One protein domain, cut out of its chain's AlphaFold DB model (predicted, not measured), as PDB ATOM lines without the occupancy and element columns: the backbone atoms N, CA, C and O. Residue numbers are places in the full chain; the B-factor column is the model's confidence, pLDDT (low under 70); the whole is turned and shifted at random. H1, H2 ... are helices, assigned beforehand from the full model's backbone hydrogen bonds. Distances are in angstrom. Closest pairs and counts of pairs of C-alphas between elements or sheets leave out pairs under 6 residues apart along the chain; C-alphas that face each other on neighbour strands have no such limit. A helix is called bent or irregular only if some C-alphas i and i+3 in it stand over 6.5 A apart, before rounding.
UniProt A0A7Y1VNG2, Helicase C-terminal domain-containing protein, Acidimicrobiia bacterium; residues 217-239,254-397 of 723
ATOM      1  N   GLN A 217      99.330 115.761 142.747       81.69
ATOM      2  CA  GLN A 217      99.364 115.796 141.282       81.69
ATOM      3  C   GLN A 217     100.373 114.805 140.682       81.69
ATOM      4  O   GLN A 217     101.425 114.532 141.268       81.69
ATOM      5  N   ASP A 218     100.085 114.349 139.460       84.00
ATOM      6  CA  ASP A 218     100.878 113.348 138.732       84.00
ATOM      7  C   ASP A 218     102.055 113.929 137.929       84.00
ATOM      8  O   ASP A 218     102.769 113.193 137.247       84.00
ATOM      9  N   TRP A 219     102.328 115.237 138.034       88.44
ATOM     10  CA  TRP A 219     103.417 115.903 137.303       88.44
ATOM     11  C   TRP A 219     104.768 115.182 137.444       88.44
ATOM     12  O   TRP A 219     105.514 115.038 136.475       88.44
ATOM     13  N   TYR A 220     105.069 114.682 138.644       90.94
ATOM     14  CA  TYR A 220     106.331 114.006 138.968       90.94
ATOM     15  C   TYR A 220     106.240 112.474 138.924       90.94
ATOM     16  O   TYR A 220     106.975 111.785 139.635       90.94
ATOM     17  N   ARG A 221     105.309 111.935 138.134       90.06
ATOM     18  CA  ARG A 221     105.245 110.514 137.774       90.06
ATOM     19  C   ARG A 221     105.775 110.327 136.363       90.06
ATOM     20  O   ARG A 221     105.623 111.218 135.539       90.06
ATOM     21  N   TYR A 222     106.394 109.192 136.073       92.69
ATOM     22  CA  TYR A 222     106.789 108.841 134.710       92.69
ATOM     23  C   TYR A 222     105.792 107.827 134.150       92.69
ATOM     24  O   TYR A 222     105.465 106.863 134.837       92.69
ATOM     25  N   ASN A 223     105.283 108.054 132.939       92.69
ATOM     26  CA  ASN A 223     104.300 107.165 132.325       92.69
ATOM     27  C   ASN A 223     105.005 106.014 131.583       92.69
ATOM     28  O   ASN A 223     105.762 106.240 130.635       92.69
ATOM     29  N   TYR A 224     104.742 104.773 131.997       91.69
ATOM     30  CA  TYR A 224     105.401 103.571 131.481       91.69
ATOM     31  C   TYR A 224     105.048 103.234 130.036       91.69
ATOM     32  O   TYR A 224     105.814 102.511 129.403       91.69
ATOM     33  N   TYR A 225     103.993 103.812 129.457       90.31
ATOM     34  CA  TYR A 225     103.714 103.675 128.024       90.31
ATOM     35  C   TYR A 225     104.932 104.095 127.198       90.31
ATOM     36  O   TYR A 225     105.348 103.403 126.268       90.31
ATOM     37  N   TYR A 226     105.553 105.205 127.596       90.94
ATOM     38  CA  TYR A 226     106.730 105.754 126.940       90.94
ATOM     39  C   TYR A 226     107.985 104.906 127.190       90.94
ATOM     40  O   TYR A 226     108.794 104.731 126.275       90.94
ATOM     41  N   LEU A 227     108.107 104.282 128.369       90.12
ATOM     42  CA  LEU A 227     109.173 103.313 128.648       90.12
ATOM     43  C   LEU A 227     109.057 102.084 127.742       90.12
ATOM     44  O   LEU A 227     110.013 101.738 127.048       90.12
ATOM     45  N   LEU A 228     107.883 101.443 127.724       87.88
ATOM     46  CA  LEU A 228     107.621 100.237 126.936       87.88
ATOM     47  C   LEU A 228     107.841 100.501 125.447       87.88
ATOM     48  O   LEU A 228     108.547  99.737 124.784       87.88
ATOM     49  N   LYS A 229     107.336 101.638 124.949       87.38
ATOM     50  CA  LYS A 229     107.528 102.078 123.564       87.38
ATOM     51  C   LYS A 229     108.999 102.185 123.191       87.38
ATOM     52  O   LYS A 229     109.386 101.795 122.093       87.38
ATOM     53  N   ARG A 230     109.827 102.701 124.098       86.62
ATOM     54  CA  ARG A 230     111.258 102.902 123.854       86.62
ATOM     55  C   ARG A 230     112.069 101.614 123.978       86.62
ATOM     56  O   ARG A 230     113.059 101.444 123.272       86.62
ATOM     57  N   LEU A 231     111.643 100.704 124.848       83.44
ATOM     58  CA  LEU A 231     112.267  99.394 125.028       83.44
ATOM     59  C   LEU A 231     111.842  98.365 123.969       83.44
ATOM     60  O   LEU A 231     112.531  97.350 123.819       83.44
ATOM     61  N   GLY A 232     110.762  98.644 123.232       81.06
ATOM     62  CA  GLY A 232     110.193  97.764 122.213       81.06
ATOM     63  C   GLY A 232     109.344  96.632 122.795       81.06
ATOM     64  O   GLY A 232     109.273  95.569 122.189       81.06
ATOM     65  N   TYR A 233     108.750  96.834 123.974       82.12
ATOM     66  CA  TYR A 233     107.831  95.870 124.583       82.12
ATOM     67  C   TYR A 233     106.400  96.111 124.116       82.12
ATOM     68  O   TYR A 233     105.961  97.254 123.989       82.12
ATOM     69  N   GLY A 234     105.671  95.025 123.887       79.12
ATOM     70  CA  GLY A 234     104.254  95.049 123.574       79.12
ATOM     71  C   GLY A 234     103.365  94.920 124.803       79.12
ATOM     72  O   GLY A 234     103.830  94.698 125.923       79.12
ATOM     73  N   ILE A 235     102.059  95.008 124.569       80.31
ATOM     74  CA  ILE A 235     101.037  94.690 125.567       80.31
ATOM     75  C   ILE A 235      99.983  93.743 124.988       80.31
ATOM     76  O   ILE A 235      99.770  93.689 123.773       80.31
ATOM     77  N   LYS A 236      99.271  93.038 125.870       75.19
ATOM     78  CA  LYS A 236      98.054  92.296 125.536       75.19
ATOM     79  C   LYS A 236      96.936  93.286 125.207       75.19
ATOM     80  O   LYS A 236      96.380  93.938 126.087       75.19
ATOM     81  N   LEU A 237      96.609  93.367 123.921       61.56
ATOM     82  CA  LEU A 237      95.645  94.308 123.338       61.56
ATOM     83  C   LEU A 237      94.279  94.313 124.052       61.56
ATOM     84  O   LEU A 237      93.676  95.363 124.236       61.56
ATOM     85  N   GLU A 238      93.800  93.164 124.523       64.75
ATOM     86  CA  GLU A 238      92.459  93.038 125.113       64.75
ATOM     87  C   GLU A 238      92.254  93.846 126.412       64.75
ATOM     88  O   GLU A 238      91.112  94.152 126.752       64.75
ATOM     89  N   MET A 239      93.322  94.242 127.120       64.31
ATOM     90  CA  MET A 239      93.212  94.898 128.436       64.31
ATOM     91  C   MET A 239      93.226  96.437 128.410       64.31
ATOM     92  O   MET A 239      92.698  97.056 129.333       64.31
ATOM     93  N   HIS A 254      94.573 110.821 143.363       53.41
ATOM     94  CA  HIS A 254      95.758 110.172 143.871       53.41
ATOM     95  C   HIS A 254      96.165 109.193 142.783       53.41
ATOM     96  O   HIS A 254      95.520 108.171 142.595       53.41
ATOM     97  N   HIS A 255      97.240 109.538 142.079       65.12
ATOM     98  CA  HIS A 255      98.053 108.574 141.350       65.12
ATOM     99  C   HIS A 255      97.367 107.864 140.177       65.12
ATOM    100  O   HIS A 255      97.607 106.682 139.941       65.12
ATOM    101  N   ILE A 256      96.605 108.610 139.371       80.44
ATOM    102  CA  ILE A 256      96.014 108.101 138.121       80.44
ATOM    103  C   ILE A 256      97.107 107.497 137.230       80.44
ATOM    104  O   ILE A 256      96.899 106.456 136.608       80.44
ATOM    105  N   ILE A 257      98.281 108.133 137.172       86.06
ATOM    106  CA  ILE A 257      99.422 107.600 136.421       86.06
ATOM    107  C   ILE A 257      99.997 106.323 137.048       86.06
ATOM    108  O   ILE A 257     100.366 105.428 136.293       86.06
ATOM    109  N   ASP A 258     100.045 106.183 138.378       86.38
ATOM    110  CA  ASP A 258     100.552 104.941 138.986       86.38
ATOM    111  C   ASP A 258      99.580 103.776 138.722       86.38
ATOM    112  O   ASP A 258     100.020 102.681 138.385       86.38
ATOM    113  N   ASP A 259      98.265 104.022 138.751       84.31
ATOM    114  CA  ASP A 259      97.260 103.023 138.361       84.31
ATOM    115  C   ASP A 259      97.418 102.594 136.898       84.31
ATOM    116  O   ASP A 259      97.369 101.405 136.581       84.31
ATOM    117  N   LYS A 260      97.626 103.560 135.992       87.19
ATOM    118  CA  LYS A 260      97.897 103.281 134.572       87.19
ATOM    119  C   LYS A 260      99.177 102.467 134.405       87.19
ATOM    120  O   LYS A 260      99.182 101.507 133.640       87.19
ATOM    121  N   ASN A 261     100.232 102.824 135.133       90.50
ATOM    122  CA  ASN A 261     101.503 102.114 135.117       90.50
ATOM    123  C   ASN A 261     101.344 100.667 135.603       90.50
ATOM    124  O   ASN A 261     101.819  99.761 134.926       90.50
ATOM    125  N   ASN A 262     100.631 100.431 136.708       88.44
ATOM    126  CA  ASN A 262     100.382  99.082 137.228       88.44
ATOM    127  C   ASN A 262      99.644  98.211 136.204       88.44
ATOM    128  O   ASN A 262     100.078  97.100 135.911       88.44
ATOM    129  N   MET A 263      98.592  98.744 135.575       84.69
ATOM    130  CA  MET A 263      97.874  98.017 134.522       84.69
ATOM    131  C   MET A 263      98.756  97.718 133.306       84.69
ATOM    132  O   MET A 263      98.634  96.654 132.700       84.69
ATOM    133  N   MET A 264      99.643  98.646 132.929       86.56
ATOM    134  CA  MET A 264     100.606  98.404 131.854       86.56
ATOM    135  C   MET A 264     101.552  97.266 132.199       86.56
ATOM    136  O   MET A 264     101.742  96.404 131.350       86.56
ATOM    137  N   LEU A 265     102.096  97.246 133.421       87.62
ATOM    138  CA  LEU A 265     102.979  96.179 133.894       87.62
ATOM    139  C   LEU A 265     102.283  94.809 133.865       87.62
ATOM    140  O   LEU A 265     102.850  93.846 133.358       87.62
ATOM    141  N   GLU A 266     101.034  94.729 134.334       85.69
ATOM    142  CA  GLU A 266     100.230  93.495 134.304       85.69
ATOM    143  C   GLU A 266      99.927  93.010 132.874       85.69
ATOM    144  O   GLU A 266      99.731  91.816 132.635       85.69
ATOM    145  N   SER A 267      99.908  93.934 131.910       83.50
ATOM    146  CA  SER A 267      99.525  93.674 130.521       83.50
ATOM    147  C   SER A 267     100.707  93.409 129.583       83.50
ATOM    148  O   SER A 267     100.476  93.270 128.383       83.50
ATOM    149  N   ILE A 268     101.951  93.351 130.069       84.12
ATOM    150  CA  ILE A 268     103.143  93.215 129.213       84.12
ATOM    151  C   ILE A 268     103.115  91.909 128.409       84.12
ATOM    152  O   ILE A 268     102.872  90.822 128.939       84.12
ATOM    153  N   ASP A 269     103.416  92.020 127.115       79.56
ATOM    154  CA  ASP A 269     103.629  90.892 126.212       79.56
ATOM    155  C   ASP A 269     104.845  91.150 125.311       79.56
ATOM    156  O   ASP A 269     104.894  92.126 124.561       79.56
ATOM    157  N   TYR A 270     105.821  90.242 125.352       71.06
ATOM    158  CA  TYR A 270     107.051  90.316 124.557       71.06
ATOM    159  C   TYR A 270     106.796  90.246 123.041       71.06
ATOM    160  O   TYR A 270     107.644  90.699 122.277       71.06
ATOM    161  N   ASN A 271     105.642  89.720 122.612       68.81
ATOM    162  CA  ASN A 271     105.232  89.645 121.205       68.81
ATOM    163  C   ASN A 271     104.118  90.644 120.832       68.81
ATOM    164  O   ASN A 271     103.647  90.639 119.694       68.81
ATOM    165  N   GLY A 272     103.657  91.465 121.782       67.06
ATOM    166  CA  GLY A 272     102.552  92.403 121.573       67.06
ATOM    167  C   GLY A 272     102.953  93.669 120.805       67.06
ATOM    168  O   GLY A 272     104.120  93.894 120.491       67.06
ATOM    169  N   ASN A 273     101.984  94.555 120.570       73.31
ATOM    170  CA  ASN A 273     102.204  95.878 119.977       73.31
ATOM    171  C   ASN A 273     101.496  96.960 120.820       73.31
ATOM    172  O   ASN A 273     100.452  96.704 121.412       73.31
ATOM    173  N   LEU A 274     102.066  98.164 120.870       78.00
ATOM    174  CA  LEU A 274     101.535  99.336 121.574       78.00
ATOM    175  C   LEU A 274     100.613 100.212 120.708       78.00
ATOM    176  O   LEU A 274      99.971 101.114 121.240       78.00
ATOM    177  N   ASP A 275     100.515  99.957 119.398       71.62
ATOM    178  CA  ASP A 275      99.812 100.835 118.444       71.62
ATOM    179  C   ASP A 275      98.307 101.032 118.719       71.62
ATOM    180  O   ASP A 275      97.726 102.003 118.241       71.62
ATOM    181  N   HIS A 276      97.669 100.150 119.498       74.25
ATOM    182  CA  HIS A 276      96.227 100.220 119.789       74.25
ATOM    183  C   HIS A 276      95.912 100.611 121.245       74.25
ATOM    184  O   HIS A 276      94.751 100.587 121.648       74.25
ATOM    185  N   VAL A 277      96.923 101.000 122.034       82.00
ATOM    186  CA  VAL A 277      96.722 101.516 123.398       82.00
ATOM    187  C   VAL A 277      95.817 102.746 123.352       82.00
ATOM    188  O   VAL A 277      96.129 103.719 122.661       82.00
ATOM    189  N   HIS A 278      94.735 102.750 124.132       83.88
ATOM    190  CA  HIS A 278      93.807 103.878 124.161       83.88
ATOM    191  C   HIS A 278      94.507 105.190 124.575       83.88
ATOM    192  O   HIS A 278      95.378 105.197 125.450       83.88
ATOM    193  N   ILE A 279      94.107 106.323 123.983       83.88
ATOM    194  CA  ILE A 279      94.762 107.635 124.169       83.88
ATOM    195  C   ILE A 279      94.857 108.064 125.642       83.88
ATOM    196  O   ILE A 279      95.828 108.703 126.034       83.88
ATOM    197  N   THR A 280      93.912 107.635 126.486       84.38
ATOM    198  CA  THR A 280      93.908 107.905 127.936       84.38
ATOM    199  C   THR A 280      95.120 107.358 128.679       84.38
ATOM    200  O   THR A 280      95.397 107.798 129.788       84.38
ATOM    201  N   TYR A 281      95.835 106.384 128.122       84.00
ATOM    202  CA  TYR A 281      97.053 105.836 128.721       84.00
ATOM    203  C   TYR A 281      98.323 106.544 128.227       84.00
ATOM    204  O   TYR A 281      99.412 106.269 128.724       84.00
ATOM    205  N   GLN A 282      98.205 107.478 127.281       88.12
ATOM    206  CA  GLN A 282      99.338 108.129 126.617       88.12
ATOM    207  C   GLN A 282      99.639 109.532 127.173       88.12
ATOM    208  O   GLN A 282     100.377 110.300 126.551       88.12
ATOM    209  N   ASP A 283      99.109 109.877 128.349       87.00
ATOM    210  CA  ASP A 283      99.311 111.188 128.975       87.00
ATOM    211  C   ASP A 283     100.796 111.480 129.226       87.00
ATOM    212  O   ASP A 283     101.527 110.658 129.791       87.00
ATOM    213  N   LYS A 284     101.247 112.678 128.836       88.69
ATOM    214  CA  LYS A 284     102.619 113.141 129.075       88.69
ATOM    215  C   LYS A 284     102.685 114.007 130.324       88.69
ATOM    216  O   LYS A 284     102.364 115.188 130.280       88.69
ATOM    217  N   THR A 285     103.179 113.424 131.405       91.12
ATOM    218  CA  THR A 285     103.537 114.157 132.626       91.12
ATOM    219  C   THR A 285     104.777 115.034 132.419       91.12
ATOM    220  O   THR A 285     105.536 114.849 131.457       91.12
ATOM    221  N   PHE A 286     105.055 115.933 133.372       92.50
ATOM    222  CA  PHE A 286     106.289 116.726 133.376       92.50
ATOM    223  C   PHE A 286     107.541 115.843 133.312       92.50
ATOM    224  O   PHE A 286     108.402 116.090 132.475       92.50
ATOM    225  N   PHE A 287     107.642 114.781 134.119       94.31
ATOM    226  CA  PHE A 287     108.807 113.880 134.074       94.31
ATOM    227  C   PHE A 287     108.942 113.123 132.755       94.31
ATOM    228  O   PHE A 287     110.063 112.910 132.293       94.31
ATOM    229  N   THR A 288     107.823 112.770 132.120       93.44
ATOM    230  CA  THR A 288     107.846 112.164 130.784       93.44
ATOM    231  C   THR A 288     108.450 113.140 129.774       93.44
ATOM    232  O   THR A 288     109.419 112.803 129.097       93.44
ATOM    233  N   LYS A 289     107.960 114.388 129.726       94.19
ATOM    234  CA  LYS A 289     108.524 115.428 128.846       94.19
ATOM    235  C   LYS A 289     109.979 115.766 129.208       94.19
ATOM    236  O   LYS A 289     110.786 115.988 128.311       94.19
ATOM    237  N   LEU A 290     110.339 115.779 130.492       94.62
ATOM    238  CA  LEU A 290     111.696 116.065 130.963       94.62
ATOM    239  C   LEU A 290     112.699 115.023 130.443       94.62
ATOM    240  O   LEU A 290     113.697 115.387 129.825       94.62
ATOM    241  N   LEU A 291     112.431 113.733 130.648       94.62
ATOM    242  CA  LEU A 291     113.350 112.671 130.234       94.62
ATOM    243  C   LEU A 291     113.347 112.450 128.715       94.62
ATOM    244  O   LEU A 291     114.404 112.231 128.130       94.62
ATOM    245  N   GLU A 292     112.192 112.535 128.050       90.62
ATOM    246  CA  GLU A 292     112.117 112.282 126.606       90.62
ATOM    247  C   GLU A 292     112.535 113.469 125.740       90.62
ATOM    248  O   GLU A 292     113.162 113.261 124.703       90.62
ATOM    249  N   ASN A 293     112.185 114.699 126.134       91.25
ATOM    250  CA  ASN A 293     112.396 115.876 125.291       91.25
ATOM    251  C   ASN A 293     113.608 116.705 125.731       91.25
ATOM    252  O   ASN A 293     114.256 117.314 124.882       91.25
ATOM    253  N   VAL A 294     113.909 116.775 127.035       94.06
ATOM    254  CA  VAL A 294     114.997 117.629 127.555       94.06
ATOM    255  C   VAL A 294     116.319 116.870 127.680       94.06
ATOM    256  O   VAL A 294     117.360 117.459 127.391       94.06
ATOM    257  N   PHE A 295     116.278 115.590 128.068       95.94
ATOM    258  CA  PHE A 295     117.459 114.725 128.230       95.94
ATOM    259  C   PHE A 295     117.383 113.425 127.404       95.94
ATOM    260  O   PHE A 295     117.613 112.342 127.950       95.94
ATOM    261  N   PRO A 296     117.041 113.480 126.099       94.38
ATOM    262  CA  PRO A 296     116.841 112.274 125.299       94.38
ATOM    263  C   PRO A 296     118.091 111.394 125.237       94.38
ATOM    264  O   PRO A 296     117.964 110.170 125.293       94.38
ATOM    265  N   ASP A 297     119.269 112.008 125.118       94.44
ATOM    266  CA  ASP A 297     120.541 111.316 124.920       94.44
ATOM    267  C   ASP A 297     120.999 110.624 126.205       94.44
ATOM    268  O   ASP A 297     121.291 109.427 126.188       94.44
ATOM    269  N   GLU A 298     120.997 111.342 127.332       95.69
ATOM    270  CA  GLU A 298     121.342 110.783 128.639       95.69
ATOM    271  C   GLU A 298     120.360 109.686 129.050       95.69
ATOM    272  O   GLU A 298     120.784 108.626 129.511       95.69
ATOM    273  N   TRP A 299     119.059 109.898 128.828       94.31
ATOM    274  CA  TRP A 299     118.028 108.910 129.138       94.31
ATOM    275  C   TRP A 299     118.186 107.629 128.307       94.31
ATOM    276  O   TRP A 299     118.131 106.524 128.847       94.31
ATOM    277  N   ASN A 300     118.452 107.752 127.002       92.38
ATOM    278  CA  ASN A 300     118.711 106.599 126.135       92.38
ATOM    279  C   ASN A 300     119.984 105.849 126.525       92.38
ATOM    280  O   ASN A 300     119.987 104.618 126.562       92.38
ATOM    281  N   ALA A 301     121.066 106.579 126.800       92.75
ATOM    282  CA  ALA A 301     122.327 105.985 127.221       92.75
ATOM    283  C   ALA A 301     122.161 105.204 128.531       92.75
ATOM    284  O   ALA A 301     122.656 104.080 128.633       92.75
ATOM    285  N   TRP A 302     121.417 105.765 129.489       94.00
ATOM    286  CA  TRP A 302     121.098 105.117 130.757       94.00
ATOM    287  C   TRP A 302     120.277 103.835 130.553       94.00
ATOM    288  O   TRP A 302     120.715 102.763 130.966       94.00
ATOM    289  N   LEU A 303     119.166 103.892 129.807       90.69
ATOM    290  CA  LEU A 303     118.332 102.711 129.522       90.69
ATOM    291  C   LEU A 303     119.113 101.587 128.826       90.69
ATOM    292  O   LEU A 303     118.953 100.408 129.148       90.69
ATOM    293  N   LEU A 304     119.975 101.936 127.865       87.62
ATOM    294  CA  LEU A 304     120.831 100.969 127.176       87.62
ATOM    295  C   LEU A 304     121.860 100.337 128.120       87.62
ATOM    296  O   LEU A 304     122.155  99.149 127.977       87.62
ATOM    297  N   ASN A 305     122.411 101.111 129.056       88.00
ATOM    298  CA  ASN A 305     123.341 100.610 130.063       88.00
ATOM    299  C   ASN A 305     122.653  99.611 131.002       88.00
ATOM    300  O   ASN A 305     123.144  98.493 131.153       88.00
ATOM    301  N   GLU A 306     121.478  99.954 131.535       86.19
ATOM    302  CA  GLU A 306     120.716  99.055 132.411       86.19
ATOM    303  C   GLU A 306     120.310  97.763 131.692       86.19
ATOM    304  O   GLU A 306     120.492  96.664 132.219       86.19
ATOM    305  N   LYS A 307     119.890  97.850 130.423       80.38
ATOM    306  CA  LYS A 307     119.588  96.658 129.613       80.38
ATOM    307  C   LYS A 307     120.824  95.772 129.393       80.38
ATOM    308  O   LYS A 307     120.723  94.545 129.397       80.38
ATOM    309  N   ARG A 308     122.014  96.363 129.215       82.31
ATOM    310  CA  ARG A 308     123.283  95.621 129.046       82.31
ATOM    311  C   ARG A 308     123.730  94.896 130.308       82.31
ATOM    312  O   ARG A 308     124.393  93.867 130.185       82.31
ATOM    313  N   LYS A 309     123.339  95.373 131.493       84.12
ATOM    314  CA  LYS A 309     123.596  94.684 132.767       84.12
ATOM    315  C   LYS A 309     122.829  93.361 132.908       84.12
ATOM    316  O   LYS A 309     122.999  92.682 133.913       84.12
ATOM    317  N   LYS A 310     122.047  92.957 131.891       71.00
ATOM    318  CA  LYS A 310     121.201  91.750 131.879       71.00
ATOM    319  C   LYS A 310     120.229  91.713 133.065       71.00
ATOM    320  O   LYS A 310     119.930  90.636 133.573       71.00
ATOM    321  N   LEU A 311     119.761  92.883 133.496       68.12
ATOM    322  CA  LEU A 311     118.680  92.995 134.467       68.12
ATOM    323  C   LEU A 311     117.397  92.443 133.833       68.12
ATOM    324  O   LEU A 311     117.156  92.642 132.636       68.12
ATOM    325  N   ASP A 312     116.597  91.727 134.621       82.19
ATOM    326  CA  ASP A 312     115.225  91.425 134.223       82.19
ATOM    327  C   ASP A 312     114.394  92.719 134.169       82.19
ATOM    328  O   ASP A 312     114.830  93.807 134.566       82.19
ATOM    329  N   PHE A 313     113.198  92.615 133.596       83.56
ATOM    330  CA  PHE A 313     112.332  93.772 133.419       83.56
ATOM    331  C   PHE A 313     111.905  94.383 134.765       83.56
ATOM    332  O   PHE A 313     111.875  95.605 134.892       83.56
ATOM    333  N   ASP A 314     111.658  93.555 135.780       86.06
ATOM    334  CA  ASP A 314     111.226  94.012 137.103       86.06
ATOM    335  C   ASP A 314     112.316  94.834 137.809       86.06
ATOM    336  O   ASP A 314     112.039  95.923 138.318       86.06
ATOM    337  N   ASN A 315     113.577  94.392 137.757       88.50
ATOM    338  CA  ASN A 315     114.707  95.158 138.283       88.50
ATOM    339  C   ASN A 315     114.904  96.473 137.516       88.50
ATOM    340  O   ASN A 315     115.185  97.501 138.129       88.50
ATOM    341  N   LEU A 316     114.721  96.480 136.188       89.56
ATOM    342  CA  LEU A 316     114.778  97.721 135.406       89.56
ATOM    343  C   LEU A 316     113.716  98.723 135.880       89.56
ATOM    344  O   LEU A 316     114.019  99.904 136.038       89.56
ATOM    345  N   ILE A 317     112.488  98.265 136.129       90.12
ATOM    346  CA  ILE A 317     111.417  99.109 136.671       90.12
ATOM    347  C   ILE A 317     111.789  99.651 138.055       90.12
ATOM    348  O   ILE A 317     111.555 100.827 138.336       90.12
ATOM    349  N   GLU A 318     112.420  98.841 138.903       91.25
ATOM    350  CA  GLU A 318     112.888  99.277 140.219       91.25
ATOM    351  C   GLU A 318     113.980 100.364 140.130       91.25
ATOM    352  O   GLU A 318     113.950 101.344 140.883       91.25
ATOM    353  N   GLU A 319     114.924 100.245 139.190       92.44
ATOM    354  CA  GLU A 319     115.941 101.278 138.935       92.44
ATOM    355  C   GLU A 319     115.319 102.565 138.375       92.44
ATOM    356  O   GLU A 319     115.645 103.664 138.834       92.44
ATOM    357  N   VAL A 320     114.359 102.449 137.447       93.06
ATOM    358  CA  VAL A 320     113.595 103.602 136.939       93.06
ATOM    359  C   VAL A 320     112.883 104.302 138.092       93.06
ATOM    360  O   VAL A 320     112.998 105.516 138.237       93.06
ATOM    361  N   ASN A 321     112.196 103.555 138.956       93.25
ATOM    362  CA  ASN A 321     111.512 104.120 140.115       93.25
ATOM    363  C   ASN A 321     112.480 104.796 141.083       93.25
ATOM    364  O   ASN A 321     112.194 105.896 141.547       93.25
ATOM    365  N   SER A 322     113.650 104.205 141.323       94.88
ATOM    366  CA  SER A 322     114.692 104.808 142.159       94.88
ATOM    367  C   SER A 322     115.170 106.146 141.584       94.88
ATOM    368  O   SER A 322     115.234 107.141 142.310       94.88
ATOM    369  N   LEU A 323     115.424 106.219 140.271       95.44
ATOM    370  CA  LEU A 323     115.772 107.468 139.588       95.44
ATOM    371  C   LEU A 323     114.651 108.507 139.717       95.44
ATOM    372  O   LEU A 323     114.906 109.658 140.079       95.44
ATOM    373  N   ILE A 324     113.405 108.105 139.458       94.62
ATOM    374  CA  ILE A 324     112.238 108.981 139.582       94.62
ATOM    375  C   ILE A 324     112.086 109.492 141.019       94.62
ATOM    376  O   ILE A 324     111.862 110.687 141.201       94.62
ATOM    377  N   GLU A 325     112.271 108.660 142.044       94.25
ATOM    378  CA  GLU A 325     112.216 109.083 143.448       94.25
ATOM    379  C   GLU A 325     113.325 110.078 143.811       94.25
ATOM    380  O   GLU A 325     113.058 111.062 144.510       94.25
ATOM    381  N   ILE A 326     114.543 109.895 143.290       95.56
ATOM    382  CA  ILE A 326     115.623 110.879 143.458       95.56
ATOM    383  C   ILE A 326     115.196 112.227 142.860       95.56
ATOM    384  O   ILE A 326     115.254 113.253 143.544       95.56
ATOM    385  N   LEU A 327     114.706 112.231 141.615       95.88
ATOM    386  CA  LEU A 327     114.241 113.449 140.944       95.88
ATOM    387  C   LEU A 327     113.066 114.094 141.695       95.88
ATOM    388  O   LEU A 327     113.074 115.307 141.923       95.88
ATOM    389  N   ARG A 328     112.089 113.306 142.168       93.62
ATOM    390  CA  ARG A 328     110.992 113.788 143.031       93.62
ATOM    391  C   ARG A 328     111.540 114.481 144.269       93.62
ATOM    392  O   ARG A 328     111.023 115.531 144.640       93.62
ATOM    393  N   GLY A 329     112.582 113.932 144.891       92.56
ATOM    394  CA  GLY A 329     113.266 114.544 146.028       92.56
ATOM    395  C   GLY A 329     113.772 115.956 145.724       92.56
ATOM    396  O   GLY A 329     113.508 116.876 146.503       92.56
ATOM    397  N   ILE A 330     114.412 116.155 144.568       94.44
ATOM    398  CA  ILE A 330     114.925 117.463 144.124       94.44
ATOM    399  C   ILE A 330     113.789 118.466 143.885       94.44
ATOM    400  O   ILE A 330     113.821 119.580 144.413       94.44
ATOM    401  N   PHE A 331     112.751 118.070 143.143       92.94
ATOM    402  CA  PHE A 331     111.632 118.958 142.802       92.94
ATOM    403  C   PHE A 331     110.670 119.217 143.960       92.94
ATOM    404  O   PHE A 331     110.002 120.247 143.995       92.94
ATOM    405  N   ARG A 332     110.575 118.302 144.926       89.44
ATOM    406  CA  ARG A 332     109.716 118.496 146.094       89.44
ATOM    407  C   ARG A 332     110.433 119.227 147.205       89.44
ATOM    408  O   ARG A 332     109.779 119.998 147.892       89.44
ATOM    409  N   ASN A 333     111.716 118.977 147.439       88.69
ATOM    410  CA  ASN A 333     112.371 119.368 148.690       88.69
ATOM    411  C   ASN A 333     113.699 120.107 148.510       88.69
ATOM    412  O   ASN A 333     114.299 120.473 149.521       88.69
ATOM    413  N   GLY A 334     114.158 120.307 147.273       91.44
ATOM    414  CA  GLY A 334     115.451 120.908 146.970       91.44
ATOM    415  C   GLY A 334     115.378 122.040 145.957       91.44
ATOM    416  O   GLY A 334     114.460 122.863 145.979       91.44
ATOM    417  N   SER A 335     116.391 122.103 145.098       92.88
ATOM    418  CA  SER A 335     116.624 123.199 144.151       92.88
ATOM    419  C   SER A 335     115.493 123.372 143.127       92.88
ATOM    420  O   SER A 335     115.239 124.492 142.681       92.88
ATOM    421  N   GLY A 336     114.769 122.294 142.806       92.94
ATOM    422  CA  GLY A 336     113.660 122.297 141.854       92.94
ATOM    423  C   GLY A 336     112.330 122.824 142.403       92.94
ATOM    424  O   GLY A 336     111.468 123.187 141.613       92.94
ATOM    425  N   LEU A 337     112.154 122.933 143.724       93.44
ATOM    426  CA  LEU A 337     110.865 123.310 144.330       93.44
ATOM    427  C   LEU A 337     110.416 124.732 143.974       93.44
ATOM    428  O   LEU A 337     109.256 124.971 143.633       93.44
ATOM    429  N   LEU A 338     111.342 125.684 144.063       93.12
ATOM    430  CA  LEU A 338     111.083 127.082 143.748       93.12
ATOM    431  C   LEU A 338     110.700 127.294 142.272       93.12
ATOM    432  O   LEU A 338     109.669 127.923 142.032       93.12
ATOM    433  N   PRO A 339     111.466 126.805 141.276       92.81
ATOM    434  CA  PRO A 339     111.074 126.986 139.886       92.81
ATOM    435  C   PRO A 339     109.777 126.237 139.545       92.81
ATOM    436  O   PRO A 339     108.991 126.773 138.770       92.81
ATOM    437  N   SER A 340     109.459 125.107 140.194       92.25
ATOM    438  CA  SER A 340     108.129 124.489 140.063       92.25
ATOM    439  C   SER A 340     107.005 125.434 140.494       92.25
ATOM    440  O   SER A 340     105.979 125.527 139.827       92.25
ATOM    441  N   PHE A 341     107.179 126.147 141.610       92.19
ATOM    442  CA  PHE A 341     106.175 127.100 142.085       92.19
ATOM    443  C   PHE A 341     106.021 128.290 141.139       92.19
ATOM    444  O   PHE A 341     104.900 128.728 140.900       92.19
ATOM    445  N   ILE A 342     107.126 128.795 140.585       91.56
ATOM    446  CA  ILE A 342     107.099 129.889 139.606       91.56
ATOM    447  C   ILE A 342     106.355 129.440 138.347       91.56
ATOM    448  O   ILE A 342     105.415 130.115 137.950       91.56
ATOM    449  N   ALA A 343     106.700 128.276 137.789       90.00
ATOM    450  CA  ALA A 343     106.056 127.741 136.590       90.00
ATOM    451  C   ALA A 343     104.550 127.505 136.782       90.00
ATOM    452  O   ALA A 343     103.761 127.859 135.916       90.00
ATOM    453  N   TYR A 344     104.144 126.974 137.941       88.88
ATOM    454  CA  TYR A 344     102.729 126.821 138.308       88.88
ATOM    455  C   TYR A 344     101.997 128.159 138.451       88.88
ATOM    456  O   TYR A 344     100.799 128.259 138.207       88.88
ATOM    457  N   SER A 345     102.719 129.184 138.892       87.44
ATOM    458  CA  SER A 345     102.162 130.506 139.146       87.44
ATOM    459  C   SER A 345     102.095 131.366 137.875       87.44
ATOM    460  O   SER A 345     101.467 132.428 137.904       87.44
ATOM    461  N   GLU A 346     102.745 130.950 136.784       79.44
ATOM    462  CA  GLU A 346     102.763 131.638 135.493       79.44
ATOM    463  C   GLU A 346     101.589 131.209 134.604       79.44
ATOM    464  O   GLU A 346     101.600 130.112 134.067       79.44
ATOM    465  N   ASN A 347     100.640 132.136 134.395       63.09
ATOM    466  CA  ASN A 347      99.530 132.108 133.428       63.09
ATOM    467  C   ASN A 347      98.612 130.867 133.441       63.09
ATOM    468  O   ASN A 347      99.013 129.764 133.106       63.09
ATOM    469  N   GLU A 348      97.306 131.086 133.619       61.06
ATOM    470  CA  GLU A 348      96.272 130.032 133.541       61.06
ATOM    471  C   GLU A 348      96.156 129.343 132.159       61.06
ATOM    472  O   GLU A 348      95.504 128.311 132.044       61.06
ATOM    473  N   ASN A 349      96.793 129.895 131.117       57.56
ATOM    474  CA  ASN A 349      96.652 129.461 129.720       57.56
ATOM    475  C   ASN A 349      97.826 128.621 129.177       57.56
ATOM    476  O   ASN A 349      97.794 128.255 128.002       57.56
ATOM    477  N   ILE A 350      98.882 128.373 129.960       66.69
ATOM    478  CA  ILE A 350     100.045 127.579 129.525       66.69
ATOM    479  C   ILE A 350     100.089 126.291 130.345       66.69
ATOM    480  O   ILE A 350     100.001 126.340 131.570       66.69
ATOM    481  N   ASP A 351     100.265 125.151 129.676       82.50
ATOM    482  CA  ASP A 351     100.483 123.871 130.349       82.50
ATOM    483  C   ASP A 351     101.699 123.966 131.283       82.50
ATOM    484  O   ASP A 351     102.796 124.376 130.877       82.50
ATOM    485  N   PHE A 352     101.498 123.568 132.543       86.25
ATOM    486  CA  PHE A 352     102.510 123.610 133.601       86.25
ATOM    487  C   PHE A 352     103.844 123.015 133.140       86.25
ATOM    488  O   PHE A 352     104.908 123.580 133.389       86.25
ATOM    489  N   GLU A 353     103.787 121.886 132.435       89.38
ATOM    490  CA  GLU A 353     104.950 121.162 131.954       89.38
ATOM    491  C   GLU A 353     105.826 122.004 131.020       89.38
ATOM    492  O   GLU A 353     107.049 122.018 131.164       89.38
ATOM    493  N   ASP A 354     105.214 122.702 130.061       87.44
ATOM    494  CA  ASP A 354     105.942 123.445 129.029       87.44
ATOM    495  C   ASP A 354     106.476 124.768 129.587       87.44
ATOM    496  O   ASP A 354     107.625 125.138 129.319       87.44
ATOM    497  N   SER A 355     105.684 125.424 130.445       88.12
ATOM    498  CA  SER A 355     106.128 126.567 131.252       88.12
ATOM    499  C   SER A 355     107.373 126.202 132.066       88.12
ATOM    500  O   SER A 355     108.407 126.879 132.005       88.12
ATOM    501  N   PHE A 356     107.334 125.057 132.751       91.31
ATOM    502  CA  PHE A 356     108.427 124.639 133.614       91.31
ATOM    503  C   PHE A 356     109.690 124.253 132.830       91.31
ATOM    504  O   PHE A 356     110.797 124.653 133.200       91.31
ATOM    505  N   ILE A 357     109.556 123.539 131.709       91.94
ATOM    506  CA  ILE A 357     110.698 123.210 130.841       91.94
ATOM    507  C   ILE A 357     111.367 124.482 130.303       91.94
ATOM    508  O   ILE A 357     112.599 124.575 130.294       91.94
ATOM    509  N   ASN A 358     110.585 125.478 129.881       90.31
ATOM    510  CA  ASN A 358     111.123 126.759 129.424       90.31
ATOM    511  C   ASN A 358     111.912 127.466 130.540       90.31
ATOM    512  O   ASN A 358     113.050 127.900 130.327       90.31
ATOM    513  N   LEU A 359     111.355 127.492 131.752       90.94
ATOM    514  CA  LEU A 359     111.983 128.090 132.926       90.94
ATOM    515  C   LEU A 359     113.321 127.408 133.285       90.94
ATOM    516  O   LEU A 359     114.316 128.091 133.545       90.94
ATOM    517  N   LEU A 360     113.384 126.072 133.235       92.75
ATOM    518  CA  LEU A 360     114.623 125.311 133.453       92.75
ATOM    519  C   LEU A 360     115.691 125.606 132.390       92.75
ATOM    520  O   LEU A 360     116.871 125.743 132.711       92.75
ATOM    521  N   ASN A 361     115.294 125.734 131.123       91.38
ATOM    522  CA  ASN A 361     116.227 126.001 130.025       91.38
ATOM    523  C   ASN A 361     116.791 127.427 130.047       91.38
ATOM    524  O   ASN A 361     117.954 127.641 129.686       91.38
ATOM    525  N   LYS A 362     115.974 128.403 130.439       89.56
ATOM    526  CA  LYS A 362     116.328 129.821 130.376       89.56
ATOM    527  C   LYS A 362     116.946 130.309 131.679       89.56
ATOM    528  O   LYS A 362     118.098 130.749 131.682       89.56
ATOM    529  N   ASP A 363     116.192 130.197 132.767       90.31
ATOM    530  CA  ASP A 363     116.467 130.899 134.013       90.31
ATOM    531  C   ASP A 363     117.051 129.994 135.093       90.31
ATOM    532  O   ASP A 363     117.765 130.525 135.937       90.31
ATOM    533  N   PHE A 364     116.831 128.669 135.046       92.81
ATOM    534  CA  PHE A 364     117.272 127.662 136.037       92.81
ATOM    535  C   PHE A 364     118.184 126.556 135.469       92.81
ATOM    536  O   PHE A 364     118.010 125.364 135.726       92.81
ATOM    537  N   LYS A 365     119.207 126.969 134.707       93.44
ATOM    538  CA  LYS A 365     120.187 126.066 134.067       93.44
ATOM    539  C   LYS A 365     121.010 125.228 135.050       93.44
ATOM    540  O   LYS A 365     121.414 124.123 134.717       93.44
ATOM    541  N   ASP A 366     121.255 125.755 136.243       94.12
ATOM    542  CA  ASP A 366     121.888 125.061 137.368       94.12
ATOM    543  C   ASP A 366     121.085 123.828 137.804       94.12
ATOM    544  O   ASP A 366     121.651 122.745 137.926       94.12
ATOM    545  N   VAL A 367     119.764 123.966 137.954       95.62
ATOM    546  CA  VAL A 367     118.865 122.843 138.287       95.62
ATOM    547  C   VAL A 367     118.815 121.836 137.137       95.62
ATOM    548  O   VAL A 367     118.836 120.627 137.359       95.62
ATOM    549  N   LYS A 368     118.804 122.319 135.887       95.50
ATOM    550  CA  LYS A 368     118.884 121.451 134.703       95.50
ATOM    551  C   LYS A 368     120.169 120.609 134.705       95.50
ATOM    552  O   LYS A 368     120.116 119.407 134.463       95.50
ATOM    553  N   GLU A 369     121.311 121.226 134.990       95.56
ATOM    554  CA  GLU A 369     122.609 120.547 135.029       95.56
ATOM    555  C   GLU A 369     122.728 119.564 136.207       95.56
ATOM    556  O   GLU A 369     123.315 118.488 136.065       95.56
ATOM    557  N   GLU A 370     122.115 119.888 137.349       96.56
ATOM    558  CA  GLU A 370     121.961 118.970 138.481       96.56
ATOM    559  C   GLU A 370     121.221 117.693 138.055       96.56
ATOM    560  O   GLU A 370     121.744 116.598 138.252       96.56
ATOM    561  N   ILE A 371     120.066 117.822 137.393       96.81
ATOM    562  CA  ILE A 371     119.275 116.680 136.899       96.81
ATOM    563  C   ILE A 371     120.072 115.847 135.895       96.81
ATOM    564  O   ILE A 371     120.120 114.623 136.010       96.81
ATOM    565  N   ARG A 372     120.744 116.503 134.942       97.00
ATOM    566  CA  ARG A 372     121.603 115.830 133.957       97.00
ATOM    567  C   ARG A 372     122.670 114.980 134.643       97.00
ATOM    568  O   ARG A 372     122.880 113.827 134.279       97.00
ATOM    569  N   THR A 373     123.313 115.542 135.667       95.62
ATOM    570  CA  THR A 373     124.342 114.847 136.450       95.62
ATOM    571  C   THR A 373     123.758 113.657 137.210       95.62
ATOM    572  O   THR A 373     124.396 112.613 137.245       95.62
ATOM    573  N   ILE A 374     122.545 113.763 137.769       96.50
ATOM    574  CA  ILE A 374     121.870 112.641 138.451       96.50
ATOM    575  C   ILE A 374     121.637 111.467 137.499       96.50
ATOM    576  O   ILE A 374     121.894 110.329 137.879       96.50
ATOM    577  N   ILE A 375     121.167 111.736 136.275       96.44
ATOM    578  CA  ILE A 375     120.884 110.690 135.281       96.44
ATOM    579  C   ILE A 375     122.186 109.986 134.866       96.44
ATOM    580  O   ILE A 375     122.240 108.761 134.814       96.44
ATOM    581  N   VAL A 376     123.248 110.754 134.606       95.19
ATOM    582  CA  VAL A 376     124.542 110.212 134.158       95.19
ATOM    583  C   VAL A 376     125.273 109.459 135.275       95.19
ATOM    584  O   VAL A 376     125.782 108.365 135.040       95.19
ATOM    585  N   ASP A 377     125.308 110.010 136.489       94.56
ATOM    586  CA  ASP A 377     126.011 109.428 137.640       94.56
ATOM    587  C   ASP A 377     125.097 108.498 138.475       94.56
ATOM    588  O   ASP A 377     125.424 108.190 139.623       94.56
ATOM    589  N   PHE A 378     123.964 108.030 137.937       94.56
ATOM    590  CA  PHE A 378     122.965 107.247 138.681       94.56
ATOM    591  C   PHE A 378     123.567 106.046 139.431       94.56
ATOM    592  O   PHE A 378     123.423 105.945 140.647       94.56
ATOM    593  N   ASP A 379     124.334 105.194 138.745       91.25
ATOM    594  CA  ASP A 379     124.975 104.006 139.340       91.25
ATOM    595  C   ASP A 379     125.906 104.353 140.505       91.25
ATOM    596  O   ASP A 379     125.958 103.686 141.546       91.25
ATOM    597  N   LYS A 380     126.655 105.444 140.336       90.56
ATOM    598  CA  LYS A 380     127.540 105.974 141.368       90.56
ATOM    599  C   LYS A 380     126.713 106.439 142.565       90.56
ATOM    600  O   LYS A 380     127.067 106.107 143.689       90.56
ATOM    601  N   LEU A 381     125.606 107.148 142.346       92.44
ATOM    602  CA  LEU A 381     124.722 107.601 143.422       92.44
ATOM    603  C   LEU A 381     124.067 106.438 144.170       92.44
ATOM    604  O   LEU A 381     124.026 106.475 145.398       92.44
ATOM    605  N   MET A 382     123.609 105.403 143.467       92.00
ATOM    606  CA  MET A 382     123.011 104.225 144.095       92.00
ATOM    607  C   MET A 382     124.030 103.485 144.964       92.00
ATOM    608  O   MET A 382     123.791 103.271 146.151       92.00
ATOM    609  N   SER A 383     125.215 103.204 144.417       89.00
ATOM    610  CA  SER A 383     126.276 102.495 145.144       89.00
ATOM    611  C   SER A 383     126.820 103.268 146.348       89.00
ATOM    612  O   SER A 383     127.144 102.657 147.366       89.00
ATOM    613  N   THR A 384     126.921 104.601 146.269       85.31
ATOM    614  CA  THR A 384     127.481 105.391 147.370       85.31
ATOM    615  C   THR A 384     126.415 105.847 148.358       85.31
ATOM    616  O   THR A 384     126.629 105.748 149.565       85.31
ATOM    617  N   ASN A 385     125.289 106.390 147.894       87.88
ATOM    618  CA  ASN A 385     124.353 107.143 148.739       87.88
ATOM    619  C   ASN A 385     123.104 106.352 149.127       87.88
ATOM    620  O   ASN A 385     122.542 106.631 150.186       87.88
ATOM    621  N   PHE A 386     122.682 105.390 148.305       90.19
ATOM    622  CA  PHE A 386     121.408 104.691 148.475       90.19
ATOM    623  C   PHE A 386     121.575 103.167 148.413       90.19
ATOM    624  O   PHE A 386     121.017 102.529 147.522       90.19
ATOM    625  N   PRO A 387     122.296 102.559 149.378       82.38
ATOM    626  CA  PRO A 387     122.348 101.100 149.478       82.38
ATOM    627  C   PRO A 387     120.962 100.496 149.762       82.38
ATOM    628  O   PRO A 387     120.700  99.356 149.398       82.38
ATOM    629  N   GLU A 388     120.068 101.268 150.390       85.56
ATOM    630  CA  GLU A 388     118.668 100.911 150.620       85.56
ATOM    631  C   GLU A 388     117.754 101.878 149.851       85.56
ATOM    632  O   GLU A 388     117.656 103.062 150.201       85.56
ATOM    633  N   LYS A 389     117.075 101.372 148.815       86.38
ATOM    634  CA  LYS A 389     116.222 102.159 147.904       86.38
ATOM    635  C   LYS A 389     115.042 102.831 148.623       86.38
ATOM    636  O   LYS A 389     114.744 103.996 148.367       86.38
ATOM    637  N   ASP A 390     114.460 102.175 149.627       85.12
ATOM    638  CA  ASP A 390     113.313 102.697 150.391       85.12
ATOM    639  C   ASP A 390     113.611 104.002 151.148       85.12
ATOM    640  O   ASP A 390     112.714 104.780 151.488       85.12
ATOM    641  N   LYS A 391     114.891 104.279 151.421       86.31
ATOM    642  CA  LYS A 391     115.314 105.463 152.177       86.31
ATOM    643  C   LYS A 391     115.514 106.706 151.304       86.31
ATOM    644  O   LYS A 391     115.685 107.789 151.873       86.31
ATOM    645  N   ILE A 392     115.451 106.599 149.968       89.75
ATOM    646  CA  ILE A 392     115.705 107.709 149.025       89.75
ATOM    647  C   ILE A 392     114.852 108.937 149.363       89.75
ATOM    648  O   ILE A 392     115.383 110.036 149.551       89.75
ATOM    649  N   ALA A 393     113.536 108.756 149.506       85.50
ATOM    650  CA  ALA A 393     112.611 109.864 149.733       85.50
ATOM    651  C   ALA A 393     112.948 110.640 151.019       85.50
ATOM    652  O   ALA A 393     113.108 111.862 150.989       85.50
ATOM    653  N   ARG A 394     113.133 109.925 152.138       85.50
ATOM    654  CA  ARG A 394     113.453 110.522 153.446       85.50
ATOM    655  C   ARG A 394     114.826 111.194 153.448       85.50
ATOM    656  O   ARG A 394     114.998 112.241 154.072       85.50
ATOM    657  N   ALA A 395     115.798 110.618 152.745       86.38
ATOM    658  CA  ALA A 395     117.158 111.140 152.668       86.38
ATOM    659  C   ALA A 395     117.236 112.509 151.968       86.38
ATOM    660  O   ALA A 395     118.112 113.317 152.281       86.38
ATOM    661  N   LEU A 396     116.295 112.802 151.069       88.88
ATOM    662  CA  LEU A 396     116.242 114.032 150.280       88.88
ATOM    663  C   LEU A 396     115.283 115.091 150.846       88.88
ATOM    664  O   LEU A 396     114.954 116.054 150.153       88.88
ATOM    665  N   TYR A 397     114.840 114.956 152.099       87.00
ATOM    666  CA  TYR A 397     114.017 115.962 152.778       87.00
ATOM    667  C   TYR A 397     114.820 117.182 153.241       87.00
ATOM    668  O   TYR A 397     116.008 117.097 153.562       87.00
TER     669      TYR A 397
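Overview. This is residues 217 to 239 and 254 to 397 of the 723 residues of the protein "Helicase C-terminal domain-containing protein" of Acidimicrobiia bacterium (UniProt A0A7Y1VNG2). H4 and H8 run the same way and are staggered, meeting only where residues 298 to 302 of H4 touch residues 372 to 376 of H8; the long helix H5 runs beside both the opposite way, with few contacts to either, and the short H3 sits near the middle of the domain. At one end the crossed pair H6 and H7 joins H5 to H8; at another side H1 and H2 make a pair past which the long loop of residues 267 to 285 swings to reach H3, while H9 bridges from the end of H8 towards H10, which lies along H5. The printed part has 167 residues with ten named helices, H1 to H10 in order along the chain, and no named strand; the class is all helix, with 109 residues in the helices. The whole is compact, with a radius of gyration of the C-alphas of 16.2 A, and spans 44 by 42 by 29 A.

Arrangement. H1, residues 224 to 231, touches H2, residues 256 to 266, at a steep tilt of 46 degrees, the same way; their closest C-alphas are those of Tyr 224 and Asn 261, 5.5 A apart. H3, residues 286 to 294, is close to H1 but not clearly touching it, with the C-alphas of Tyr 226 and Thr 288 closest at 7.6 A. H4, residues 296 to 308, H5, residues 313 to 333, and H8, residues 365 to 376, form a bundle, helices set side by side, and it is up and down, each running against the one before it in the chain. H4 touches H8 with residues 298 to 302 alone, at a shallow tilt of 16 degrees, the same way; the closest C-alphas, of Glu 298 and Val 376, are 6.4 A apart. H5 is close to H8 but not clearly touching it, with the C-alphas of Leu 327 and Ile 371 closest at 7.2 A. H5 and H4 are also close but not clearly touching, at a tilt of 38 degrees, only just steep, with the C-alphas of Glu 306 and Leu 316 closest at 6.8 A. H6, residues 337 to 345, touches H7, residues 352 to 362, at a steep tilt of 58 degrees, opposite ways; the closest C-alphas, of Ala 343 and Phe 356, are 4.9 A apart. H7 also touches H3, with the C-alphas of Phe 286 and Glu 353 closest at 4.8 A. H9, residues 378 to 385, is close to H5 but not clearly touching it, with the C-alphas of Leu 323 and Phe 378 closest at 7.3 A. H10, residues 389 to 395, touches residues 322 to 329 of H5, with the C-alphas of Gly 329 and Ala 393 closest at 6.0 A. H2 is apart from H5, for instance. Every O i to N i+4 pair is within hydrogen-bond range in H1 to H9; in H10 it is 1 of 3, beside 3 of 4 O i to N i+3 pairs.

Along the chain. H1 begins at C-alpha 224, at (105.401, 103.571, 131.481). H5 is the longest helix, 29.8 A from C-alpha 313, at (112.332, 93.772, 133.419), to C-alpha 333. H4 measures 18.2 A, H8 16.4 A, H2 15.7 A and H7 15.5 A. H10 ends at C-alpha 395, at (117.158, 111.140, 152.668), and is irregular: C-alphas 390 and 393 are 7.2 A apart.

Size, cuts and confidence. The two C-alphas farthest apart, of Lys 310 and Asn 347, are 45.8 A apart. Residues 240 to 253 are not printed, and C-alphas 239 and 254 are 21.9 A apart across this cut. The link from H2 to H3 is long, with 19 residues. The mean pLDDT of the printed part is 87.1; residues 237 to 239, 254 to 255, 271 to 272, 311 and 347 to 350 are under 70.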